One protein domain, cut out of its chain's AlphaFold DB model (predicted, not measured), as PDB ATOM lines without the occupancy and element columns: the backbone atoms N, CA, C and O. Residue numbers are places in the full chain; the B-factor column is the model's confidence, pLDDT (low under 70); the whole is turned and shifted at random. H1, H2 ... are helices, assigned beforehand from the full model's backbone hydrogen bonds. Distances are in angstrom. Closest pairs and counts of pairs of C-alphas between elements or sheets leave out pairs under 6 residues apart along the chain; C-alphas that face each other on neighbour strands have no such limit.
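Overview. This is residues 4 to 90 of the 281 residues of an uncharacterized protein of Yersinia kristensenii (UniProt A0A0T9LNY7). Three helices, H2, H3 and H4, make a small up-and-down bundle, each running against the one before; H1 stands free beyond a long link. The printed part has 87 residues with four named helices, all helix. It is loose, radius of gyration of the C-alphas 15.6 A, spanning 40 by 38 by 18 A.

Along the chain. Find C-alpha 4 at (-14.386, 19.207, -10.652); there H1, residues 4 to 18, begins, 21.1 A. Next come H2, residues 37 to 50, 20.1 A, and H3, residues 59 to 73, 21.7 A. H4, residues 77 to 87, 15.2 A, ends at (1.009, 27.332, 16.382).

Arrangement. H1 is apart from the others. The hairpin H2 and H3 touch, closest C-alphas 49 and 61, 5.9 A. H2 and H4 touch, closest C-alphas 43 and 83, 6.8 A. H3, with residues 72 to 73 alone, touches H4 only at the corner, closest C-alphas 73 and 80, 4.6 A. Every O i to N i+4 pair is within hydrogen-bond range in H1, H2 and H4, 8 of 11 in H3.

Size, cuts and confidence. No cut; residues 4 to 32 have pLDDT under 70.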
ATOM      1  N   VAL A   4     -15.578  19.735  -9.953       32.34
ATOM      2  CA  VAL A   4     -14.386  19.207 -10.652       32.34
ATOM      3  C   VAL A   4     -13.122  19.258  -9.771       32.34
ATOM      4  O   VAL A   4     -12.236  18.421  -9.910       32.34
ATOM      5  N   SER A   5     -13.074  20.172  -8.793       37.00
ATOM      6  CA  SER A   5     -11.984  20.282  -7.804       37.00
ATOM      7  C   SER A   5     -11.904  19.059  -6.877       37.00
ATOM      8  O   SER A   5     -10.813  18.590  -6.558       37.00
ATOM      9  N   TYR A   6     -13.053  18.489  -6.500       37.84
ATOM     10  CA  TYR A   6     -13.121  17.339  -5.596       37.84
ATOM     11  C   TYR A   6     -12.763  16.022  -6.308       37.84
ATOM     12  O   TYR A   6     -12.060  15.177  -5.758       37.84
ATOM     13  N   VAL A   7     -13.155  15.877  -7.579       35.97
ATOM     14  CA  VAL A   7     -12.842  14.683  -8.386       35.97
ATOM     15  C   VAL A   7     -11.347  14.611  -8.731       35.97
ATOM     16  O   VAL A   7     -10.757  13.533  -8.675       35.97
ATOM     17  N   CYS A   8     -10.690  15.749  -8.987       36.25
ATOM     18  CA  CYS A   8      -9.235  15.777  -9.183       36.25
ATOM     19  C   CYS A   8      -8.447  15.440  -7.899       36.25
ATOM     20  O   CYS A   8      -7.402  14.798  -8.001       36.25
ATOM     21  N   ARG A   9      -8.955  15.791  -6.703       44.41
ATOM     22  CA  ARG A   9      -8.368  15.374  -5.409       44.41
ATOM     23  C   ARG A   9      -8.437  13.855  -5.213       44.41
ATOM     24  O   ARG A   9      -7.447  13.259  -4.804       44.41
ATOM     25  N   GLY A  10      -9.555  13.225  -5.581       38.25
ATOM     26  CA  GLY A  10      -9.716  11.767  -5.501       38.25
ATOM     27  C   GLY A  10      -8.807  10.995  -6.463       38.25
ATOM     28  O   GLY A  10      -8.216   9.992  -6.080       38.25
ATOM     29  N   ILE A  11      -8.633  11.477  -7.700       42.09
ATOM     30  CA  ILE A  11      -7.830  10.774  -8.718       42.09
ATOM     31  C   ILE A  11      -6.322  10.903  -8.452       42.09
ATOM     32  O   ILE A  11      -5.578   9.959  -8.723       42.09
ATOM     33  N   HIS A  12      -5.853  12.032  -7.905       44.22
ATOM     34  CA  HIS A  12      -4.431  12.188  -7.579       44.22
ATOM     35  C   HIS A  12      -4.033  11.403  -6.322       44.22
ATOM     36  O   HIS A  12      -3.017  10.711  -6.361       44.22
ATOM     37  N   ALA A  13      -4.875  11.407  -5.280       45.81
ATOM     38  CA  ALA A  13      -4.694  10.563  -4.097       45.81
ATOM     39  C   ALA A  13      -4.795   9.065  -4.440       45.81
ATOM     40  O   ALA A  13      -4.006   8.265  -3.948       45.81
ATOM     41  N   ALA A  14      -5.693   8.677  -5.356       43.75
ATOM     42  CA  ALA A  14      -5.762   7.304  -5.856       43.75
ATOM     43  C   ALA A  14      -4.502   6.901  -6.640       43.75
ATOM     44  O   ALA A  14      -4.052   5.767  -6.524       43.75
ATOM     45  N   LYS A  15      -3.890   7.813  -7.408       40.50
ATOM     46  CA  LYS A  15      -2.622   7.542  -8.109       40.50
ATOM     47  C   LYS A  15      -1.423   7.398  -7.168       40.50
ATOM     48  O   LYS A  15      -0.534   6.615  -7.485       40.50
ATOM     49  N   GLU A  16      -1.393   8.112  -6.044       44.38
ATOM     50  CA  GLU A  16      -0.366   7.899  -5.011       44.38
ATOM     51  C   GLU A  16      -0.622   6.612  -4.210       44.38
ATOM     52  O   GLU A  16       0.311   5.852  -3.979       44.38
ATOM     53  N   LEU A  17      -1.882   6.276  -3.905       44.59
ATOM     54  CA  LEU A  17      -2.252   5.029  -3.218       44.59
ATOM     55  C   LEU A  17      -2.044   3.759  -4.063       44.59
ATOM     56  O   LEU A  17      -1.741   2.710  -3.506       44.59
ATOM     57  N   ILE A  18      -2.177   3.830  -5.393       42.59
ATOM     58  CA  ILE A  18      -1.922   2.691  -6.300       42.59
ATOM     59  C   ILE A  18      -0.414   2.424  -6.474       42.59
ATOM     60  O   ILE A  18      -0.028   1.311  -6.822       42.59
ATOM     61  N   ASN A  19       0.439   3.418  -6.201       41.53
ATOM     62  CA  ASN A  19       1.897   3.281  -6.264       41.53
ATOM     63  C   ASN A  19       2.548   2.967  -4.908       41.53
ATOM     64  O   ASN A  19       3.767   2.811  -4.862       41.53
ATOM     65  N   HIS A  20       1.771   2.856  -3.827       43.53
ATOM     66  CA  HIS A  20       2.287   2.385  -2.549       43.53
ATOM     67  C   HIS A  20       2.330   0.857  -2.535       43.53
ATOM     68  O   HIS A  20       1.301   0.180  -2.541       43.53
ATOM     69  N   ASP A  21       3.550   0.319  -2.533       40.41
ATOM     70  CA  ASP A  21       3.802  -1.089  -2.254       40.41
ATOM     71  C   ASP A  21       3.258  -1.383  -0.844       40.41
ATOM     72  O   ASP A  21       3.612  -0.680   0.101       40.41
ATOM     73  N   PRO A  22       2.404  -2.396  -0.633       42.91
ATOM     74  CA  PRO A  22       1.995  -2.802   0.712       42.91
ATOM     75  C   PRO A  22       3.172  -3.273   1.596       42.91
ATOM     76  O   PRO A  22       2.979  -3.486   2.792       42.91
ATOM     77  N   ASN A  23       4.383  -3.413   1.035       39.19
ATOM     78  CA  ASN A  23       5.642  -3.595   1.762       39.19
ATOM     79  C   ASN A  23       6.441  -2.296   1.993       39.19
ATOM     80  O   ASN A  23       7.534  -2.365   2.570       39.19
ATOM     81  N   ASP A  24       5.938  -1.123   1.588       41.72
ATOM     82  CA  ASP A  24       6.492   0.153   2.037       41.72
ATOM     83  C   ASP A  24       6.340   0.207   3.555       41.72
ATOM     84  O   ASP A  24       5.243   0.194   4.116       41.72
ATOM     85  N   LYS A  25       7.498   0.152   4.213       41.00
ATOM     86  CA  LYS A  25       7.662  -0.058   5.648       41.00
ATOM     87  C   LYS A  25       6.644   0.779   6.434       41.00
ATOM     88  O   LYS A  25       6.560   1.981   6.173       41.00
ATOM     89  N   PRO A  26       5.945   0.198   7.432       43.75
ATOM     90  CA  PRO A  26       5.150   0.996   8.360       43.75
ATOM     91  C   PRO A  26       6.065   2.100   8.871       43.75
ATOM     92  O   PRO A  26       7.177   1.770   9.287       43.75
ATOM     93  N   PHE A  27       5.647   3.367   8.732       44.50
ATOM     94  CA  PHE A  27       6.397   4.554   9.147       44.50
ATOM     95  C   PHE A  27       7.222   4.222  10.393       44.50
ATOM     96  O   PHE A  27       6.679   4.091  11.490       44.50
ATOM     97  N   LEU A  28       8.517   3.952  10.193       46.25
ATOM     98  CA  LEU A  28       9.425   3.596  11.275       46.25
ATOM     99  C   LEU A  28       9.347   4.764  12.249       46.25
ATOM    100  O   LEU A  28       9.595   5.894  11.820       46.25
ATOM    101  N   LYS A  29       8.971   4.497  13.511       53.62
ATOM    102  CA  LYS A  29       8.993   5.499  14.587       53.62
ATOM    103  C   LYS A  29      10.251   6.343  14.414       53.62
ATOM    104  O   LYS A  29      11.340   5.773  14.266       53.62
ATOM    105  N   ALA A  30      10.080   7.663  14.333       57.12
ATOM    106  CA  ALA A  30      11.186   8.565  14.037       57.12
ATOM    107  C   ALA A  30      12.358   8.285  14.995       57.12
ATOM    108  O   ALA A  30      12.158   7.866  16.137       57.12
ATOM    109  N   LYS A  31      13.601   8.469  14.546       59.19
ATOM    110  CA  LYS A  31      14.722   8.419  15.488       59.19
ATOM    111  C   LYS A  31      14.651   9.670  16.369       59.19
ATOM    112  O   LYS A  31      14.489  10.751  15.807       59.19
ATOM    113  N   PRO A  32      14.776   9.546  17.702       58.69
ATOM    114  CA  PRO A  32      14.907  10.706  18.573       58.69
ATOM    115  C   PRO A  32      16.099  11.569  18.141       58.69
ATOM    116  O   PRO A  32      17.215  11.056  18.024       58.69
ATOM    117  N   GLU A  33      15.871  12.860  17.905       73.38
ATOM    118  CA  GLU A  33      16.904  13.847  17.559       73.38
ATOM    119  C   GLU A  33      16.894  15.004  18.569       73.38
ATOM    120  O   GLU A  33      15.854  15.338  19.133       73.38
ATOM    121  N   VAL A  34      18.061  15.603  18.823       80.31
ATOM    122  CA  VAL A  34      18.192  16.756  19.730       80.31
ATOM    123  C   VAL A  34      17.762  18.017  18.990       80.31
ATOM    124  O   VAL A  34      18.347  18.336  17.958       80.31
ATOM    125  N   PHE A  35      16.793  18.746  19.546       85.62
ATOM    126  CA  PHE A  35      16.316  20.007  18.984       85.62
ATOM    127  C   PHE A  35      17.437  21.050  18.871       85.62
ATOM    128  O   PHE A  35      18.156  21.324  19.836       85.62
ATOM    129  N   SER A  36      17.551  21.660  17.693       87.12
ATOM    130  CA  SER A  36      18.528  22.713  17.399       87.12
ATOM    131  C   SER A  36      17.874  24.041  17.000       87.12
ATOM    132  O   SER A  36      16.738  24.093  16.533       87.12
ATOM    133  N   GLU A  37      18.617  25.145  17.121       85.94
ATOM    134  CA  GLU A  37      18.142  26.470  16.688       85.94
ATOM    135  C   GLU A  37      17.782  26.496  15.192       85.94
ATOM    136  O   GLU A  37      16.763  27.068  14.799       85.94
ATOM    137  N   ASN A  38      18.562  25.793  14.364       88.56
ATOM    138  CA  ASN A  38      18.285  25.639  12.936       88.56
ATOM    139  C   ASN A  38      16.941  24.942  12.683       88.56
ATOM    140  O   ASN A  38      16.193  25.355  11.799       88.56
ATOM    141  N   GLU A  39      16.599  23.919  13.466       89.00
ATOM    142  CA  GLU A  39      15.295  23.253  13.376       89.00
ATOM    143  C   GLU A  39      14.152  24.169  13.812       89.00
ATOM    144  O   GLU A  39      13.097  24.172  13.178       89.00
ATOM    145  N   GLY A  40      14.385  25.027  14.808       89.25
ATOM    146  CA  GLY A  40      13.451  26.092  15.170       89.25
ATOM    147  C   GLY A  40      13.163  27.053  14.007       89.25
ATOM    148  O   GLY A  40      12.008  27.411  13.770       89.25
ATOM    149  N   ILE A  41      14.186  27.439  13.235       90.50
ATOM    150  CA  ILE A  41      14.020  28.270  12.027       90.50
ATOM    151  C   ILE A  41      13.189  27.531  10.970       90.50
ATOM    152  O   ILE A  41      12.285  28.122  10.377       90.50
ATOM    153  N   VAL A  42      13.457  26.239  10.756       91.81
ATOM    154  CA  VAL A  42      12.688  25.409   9.815       91.81
ATOM    155  C   VAL A  42      11.214  25.359  10.218       91.81
ATOM    156  O   VAL A  42      10.359  25.651   9.384       91.81
ATOM    157  N   ILE A  43      10.906  25.078  11.488       91.75
ATOM    158  CA  ILE A  43       9.522  25.042  11.983       91.75
ATOM    159  C   ILE A  43       8.823  26.390  11.774       91.75
ATOM    160  O   ILE A  43       7.705  26.423  11.265       91.75
ATOM    161  N   ASN A  44       9.479  27.512  12.088       91.75
ATOM    162  CA  ASN A  44       8.891  28.840  11.879       91.75
ATOM    163  C   ASN A  44       8.563  29.102  10.399       91.75
ATOM    164  O   ASN A  44       7.504  29.647  10.087       91.75
ATOM    165  N   ASN A  45       9.438  28.685   9.480       91.56
ATOM    166  CA  ASN A  45       9.189  28.817   8.045       91.56
ATOM    167  C   ASN A  45       7.996  27.962   7.596       91.56
ATOM    168  O   ASN A  45       7.178  28.425   6.803       91.56
ATOM    169  N   LEU A  46       7.869  26.737   8.112       91.75
ATOM    170  CA  LEU A  46       6.726  25.866   7.824       91.75
ATOM    171  C   LEU A  46       5.414  26.472   8.337       91.75
ATOM    172  O   LEU A  46       4.437  26.529   7.593       91.75
ATOM    173  N   ILE A  47       5.414  27.013   9.558       90.31
ATOM    174  CA  ILE A  47       4.265  27.715  10.146       90.31
ATOM    175  C   ILE A  47       3.882  28.935   9.301       90.31
ATOM    176  O   ILE A  47       2.716  29.089   8.941       90.31
ATOM    177  N   SER A  48       4.848  29.765   8.906       91.25
ATOM    178  CA  SER A  48       4.584  30.922   8.041       91.25
ATOM    179  C   SER A  48       3.932  30.508   6.717       91.25
ATOM    180  O   SER A  48       3.008  31.165   6.239       91.25
ATOM    181  N   ARG A  49       4.354  29.377   6.136       89.94
ATOM    182  CA  ARG A  49       3.757  28.834   4.908       89.94
ATOM    183  C   ARG A  49       2.345  28.285   5.127       89.94
ATOM    184  O   ARG A  49       1.497  28.501   4.261       89.94
ATOM    185  N   LEU A  50       2.074  27.628   6.260       87.81
ATOM    186  CA  LEU A  50       0.725  27.166   6.617       87.81
ATOM    187  C   LEU A  50      -0.279  28.317   6.735       87.81
ATOM    188  O   LEU A  50      -1.438  28.156   6.350       87.81
ATOM    189  N   ASN A  51       0.171  29.459   7.250       88.56
ATOM    190  CA  ASN A  51      -0.682  30.601   7.578       88.56
ATOM    191  C   ASN A  51      -0.866  31.610   6.439       88.56
ATOM    192  O   ASN A  51      -1.586  32.592   6.604       88.56
ATOM    193  N   LYS A  52      -0.261  31.381   5.268       90.00
ATOM    194  CA  LYS A  52      -0.571  32.168   4.067       90.00
ATOM    195  C   LYS A  52      -2.065  32.108   3.749       90.00
ATOM    196  O   LYS A  52      -2.700  31.071   3.937       90.00
ATOM    197  N   GLU A  53      -2.605  33.176   3.170       85.69
ATOM    198  CA  GLU A  53      -3.961  33.140   2.623       85.69
ATOM    199  C   GLU A  53      -4.080  32.082   1.515       85.69
ATOM    200  O   GLU A  53      -3.140  31.826   0.762       85.69
ATOM    201  N   GLU A  54      -5.262  31.483   1.365       81.00
ATOM    202  CA  GLU A  54      -5.492  30.375   0.423       81.00
ATOM    203  C   GLU A  54      -5.151  30.728  -1.037       81.00
ATOM    204  O   GLU A  54      -4.708  29.864  -1.802       81.00
ATOM    205  N   LYS A  55      -5.323  32.004  -1.408       86.25
ATOM    206  CA  LYS A  55      -4.975  32.558  -2.727       86.25
ATOM    207  C   LYS A  55      -3.459  32.623  -2.974       86.25
ATOM    208  O   LYS A  55      -3.036  32.546  -4.123       86.25
ATOM    209  N   ASP A  56      -2.667  32.709  -1.905       88.12
ATOM    210  CA  ASP A  56      -1.206  32.853  -1.930       88.12
ATOM    211  C   ASP A  56      -0.480  31.523  -1.656       88.12
ATOM    212  O   ASP A  56       0.745  31.425  -1.792       88.12
ATOM    213  N   LYS A  57      -1.224  30.471  -1.283       84.94
ATOM    214  CA  LYS A  57      -0.682  29.126  -1.073       84.94
ATOM    215  C   LYS A  57      -0.331  28.455  -2.396       84.94
ATOM    216  O   LYS A  57      -1.192  28.159  -3.228       84.94
ATOM    217  N   THR A  58       0.943  28.111  -2.538       86.62
ATOM    218  CA  THR A  58       1.432  27.268  -3.635       86.62
ATOM    219  C   THR A  58       0.996  25.807  -3.459       86.62
ATOM    220  O   THR A  58       0.585  25.387  -2.379       86.62
ATOM    221  N   VAL A  59       1.136  24.986  -4.506       79.50
ATOM    222  CA  VAL A  59       0.895  23.528  -4.414       79.50
ATOM    223  C   VAL A  59       1.787  22.883  -3.344       79.50
ATOM    224  O   VAL A  59       1.321  22.036  -2.587       79.50
ATOM    225  N   SER A  60       3.042  23.330  -3.226       78.88
ATOM    226  CA  SER A  60       3.958  22.853  -2.181       78.88
ATOM    227  C   SER A  60       3.485  23.247  -0.779       78.88
ATOM    228  O   SER A  60       3.576  22.429   0.134       78.88
ATOM    229  N   ASP A  61       2.928  24.453  -0.608       79.25
ATOM    230  CA  ASP A  61       2.365  24.894   0.677       79.25
ATOM    231  C   ASP A  61       1.186  24.013   1.120       79.25
ATOM    232  O   ASP A  61       0.978  23.823   2.313       79.25
ATOM    233  N   LYS A  62       0.431  23.447   0.169       75.50
ATOM    234  CA  LYS A  62      -0.745  22.611   0.456       75.50
ATOM    235  C   LYS A  62      -0.412  21.135   0.667       75.50
ATOM    236  O   LYS A  62      -1.110  20.477   1.424       75.50
ATOM    237  N   LEU A  63       0.606  20.611  -0.020       74.44
ATOM    238  CA  LEU A  63       0.907  19.173  -0.022       74.44
ATOM    239  C   LEU A  63       2.143  18.814   0.808       74.44
ATOM    240  O   LEU A  63       2.112  17.867   1.583       74.44
ATOM    241  N   SER A  64       3.241  19.555   0.652       80.19
ATOM    242  CA  SER A  64       4.526  19.189   1.260       80.19
ATOM    243  C   SER A  64       4.666  19.698   2.691       80.19
ATOM    244  O   SER A  64       5.199  18.986   3.534       80.19
ATOM    245  N   VAL A  65       4.181  20.913   2.970       84.62
ATOM    246  CA  VAL A  65       4.326  21.546   4.293       84.62
ATOM    247  C   VAL A  65       3.690  20.716   5.417       84.62
ATOM    248  O   VAL A  65       4.389  20.496   6.403       84.62
ATOM    249  N   PRO A  66       2.453  20.189   5.285       83.31
ATOM    250  CA  PRO A  66       1.885  19.256   6.265       83.31
ATOM    251  C   PRO A  66       2.809  18.073   6.586       83.31
ATOM    252  O   PRO A  66       3.190  17.853   7.731       83.31
ATOM    253  N   ILE A  67       3.284  17.382   5.546       83.62
ATOM    254  CA  ILE A  67       4.155  16.206   5.678       83.62
ATOM    255  C   ILE A  67       5.475  16.565   6.378       83.62
ATOM    256  O   ILE A  67       6.010  15.776   7.159       83.62
ATOM    257  N   GLU A  68       6.046  17.732   6.075       85.81
ATOM    258  CA  GLU A  68       7.267  18.218   6.720       85.81
ATOM    259  C   GLU A  68       7.037  18.561   8.194       85.81
ATOM    260  O   GLU A  68       7.880  18.226   9.024       85.81
ATOM    261  N   ILE A  69       5.892  19.153   8.537       87.25
ATOM    262  CA  ILE A  69       5.520  19.424   9.929       87.25
ATOM    263  C   ILE A  69       5.356  18.121  10.699       87.25
ATOM    264  O   ILE A  69       5.982  17.982  11.747       87.25
ATOM    265  N   ASP A  70       4.617  17.150  10.162       86.00
ATOM    266  CA  ASP A  70       4.424  15.847  10.804       86.00
ATOM    267  C   ASP A  70       5.765  15.161  11.065       86.00
ATOM    268  O   ASP A  70       6.013  14.628  12.145       86.00
ATOM    269  N   LYS A  71       6.690  15.217  10.101       85.69
ATOM    270  CA  LYS A  71       8.049  14.700  10.298       85.69
ATOM    271  C   LYS A  71       8.766  15.416  11.438       85.69
ATOM    272  O   LYS A  71       9.386  14.736  12.247       85.69
ATOM    273  N   MET A  72       8.695  16.748  11.496       87.50
ATOM    274  CA  MET A  72       9.382  17.556  12.509       87.50
ATOM    275  C   MET A  72       8.828  17.317  13.912       87.50
ATOM    276  O   MET A  72       9.606  17.029  14.819       87.50
ATOM    277  N   VAL A  73       7.507  17.386  14.101       89.44
ATOM    278  CA  VAL A  73       6.894  17.206  15.428       89.44
ATOM    279  C   VAL A  73       7.134  15.798  15.970       89.44
ATOM    280  O   VAL A  73       7.304  15.630  17.169       89.44
ATOM    281  N   ASN A  74       7.266  14.788  15.107       85.19
ATOM    282  CA  ASN A  74       7.509  13.407  15.529       85.19
ATOM    283  C   ASN A  74       8.963  13.108  15.941       85.19
ATOM    284  O   ASN A  74       9.217  12.040  16.508       85.19
ATOM    285  N   LYS A  75       9.920  14.018  15.697       86.38
ATOM    286  CA  LYS A  75      11.346  13.801  16.011       86.38
ATOM    287  C   LYS A  75      11.614  13.686  17.507       86.38
ATOM    288  O   LYS A  75      12.241  12.720  17.940       86.38
ATOM    289  N   SER A  76      11.165  14.661  18.290       87.56
ATOM    290  CA  SER A  76      11.362  14.701  19.742       87.56
ATOM    291  C   SER A  76      10.276  15.530  20.421       87.56
ATOM    292  O   SER A  76       9.571  16.300  19.765       87.56
ATOM    293  N   LYS A  77      10.173  15.404  21.746       90.00
ATOM    294  CA  LYS A  77       9.216  16.176  22.539       90.00
ATOM    295  C   LYS A  77       9.444  17.684  22.396       90.00
ATOM    296  O   LYS A  77       8.494  18.435  22.228       90.00
ATOM    297  N   GLU A  78      10.701  18.118  22.366       90.88
ATOM    298  CA  GLU A  78      11.079  19.528  22.235       90.88
ATOM    299  C   GLU A  78      10.629  20.132  20.896       90.88
ATOM    300  O   GLU A  78      10.269  21.308  20.843       90.88
ATOM    301  N   HIS A  79      10.606  19.340  19.819       92.12
ATOM    302  CA  HIS A  79      10.092  19.789  18.522       92.12
ATOM    303  C   HIS A  79       8.591  20.072  18.576       92.12
ATOM    304  O   HIS A  79       8.137  21.094  18.057       92.12
ATOM    305  N   LEU A  80       7.828  19.175  19.204       92.56
ATOM    306  CA  LEU A  80       6.400  19.370  19.404       92.56
ATOM    307  C   LEU A  80       6.132  20.546  20.337       92.56
ATOM    308  O   LEU A  80       5.343  21.410  19.974       92.56
ATOM    309  N   ASP A  81       6.819  20.635  21.476       91.81
ATOM    310  CA  ASP A  81       6.657  21.745  22.422       91.81
ATOM    311  C   ASP A  81       6.927  23.096  21.732       91.81
ATOM    312  O   ASP A  81       6.155  24.051  21.873       91.81
ATOM    313  N   PHE A  82       7.985  23.172  20.912       92.38
ATOM    314  CA  PHE A  82       8.292  24.364  20.124       92.38
ATOM    315  C   PHE A  82       7.203  24.669  19.090       92.38
ATOM    316  O   PHE A  82       6.787  25.824  18.964       92.38
ATOM    317  N   PHE A  83       6.722  23.656  18.362       92.50
ATOM    318  CA  PHE A  83       5.638  23.823  17.396       92.50
ATOM    319  C   PHE A  83       4.358  24.319  18.077       92.50
ATOM    320  O   PHE A  83       3.807  25.331  17.652       92.50
ATOM    321  N   LEU A  84       3.916  23.667  19.157       93.00
ATOM    322  CA  LEU A  84       2.694  24.005  19.893       93.00
ATOM    323  C   LEU A  84       2.721  25.448  20.403       93.00
ATOM    324  O   LEU A  84       1.725  26.159  20.275       93.00
ATOM    325  N   LEU A  85       3.859  25.912  20.929       91.25
ATOM    326  CA  LEU A  85       4.024  27.289  21.402       91.25
ATOM    327  C   LEU A  85       3.858  28.328  20.279       91.25
ATOM    328  O   LEU A  85       3.407  29.452  20.514       91.25
ATOM    329  N   LYS A  86       4.266  27.984  19.054       91.12
ATOM    330  CA  LYS A  86       4.181  28.877  17.892       91.12
ATOM    331  C   LYS A  86       2.823  28.797  17.204       91.12
ATOM    332  O   LYS A  86       2.281  29.841  16.854       91.12
ATOM    333  N   ALA A  87       2.272  27.594  17.064       87.88
ATOM    334  CA  ALA A  87       1.009  27.332  16.382       87.88
ATOM    335  C   ALA A  87      -0.181  28.042  17.045       87.88
ATOM    336  O   ALA A  87      -1.107  28.465  16.370       87.88
ATOM    337  N   GLN A  88      -0.114  28.271  18.357       88.25
ATOM    338  CA  GLN A  88      -1.121  29.017  19.122       88.25
ATOM    339  C   GLN A  88      -1.320  30.482  18.696       88.25
ATOM    340  O   GLN A  88      -2.250  31.128  19.173       88.25
ATOM    341  N   LYS A  89      -0.436  31.047  17.863       87.94
ATOM    342  CA  LYS A  89      -0.472  32.472  17.498       87.94
ATOM    343  C   LYS A  89      -1.244  32.768  16.220       87.94
ATOM    344  O   LYS A  89      -1.611  33.920  16.003       87.94
ATOM    345  N   GLU A  90      -1.426  31.774  15.358       86.19
ATOM    346  CA  GLU A  90      -1.974  31.975  14.021       86.19
ATOM    347  C   GLU A  90      -2.980  30.869  13.691       86.19
ATOM    348  O   GLU A  90      -2.715  29.685  13.893       86.19
TER     349      GLU A  90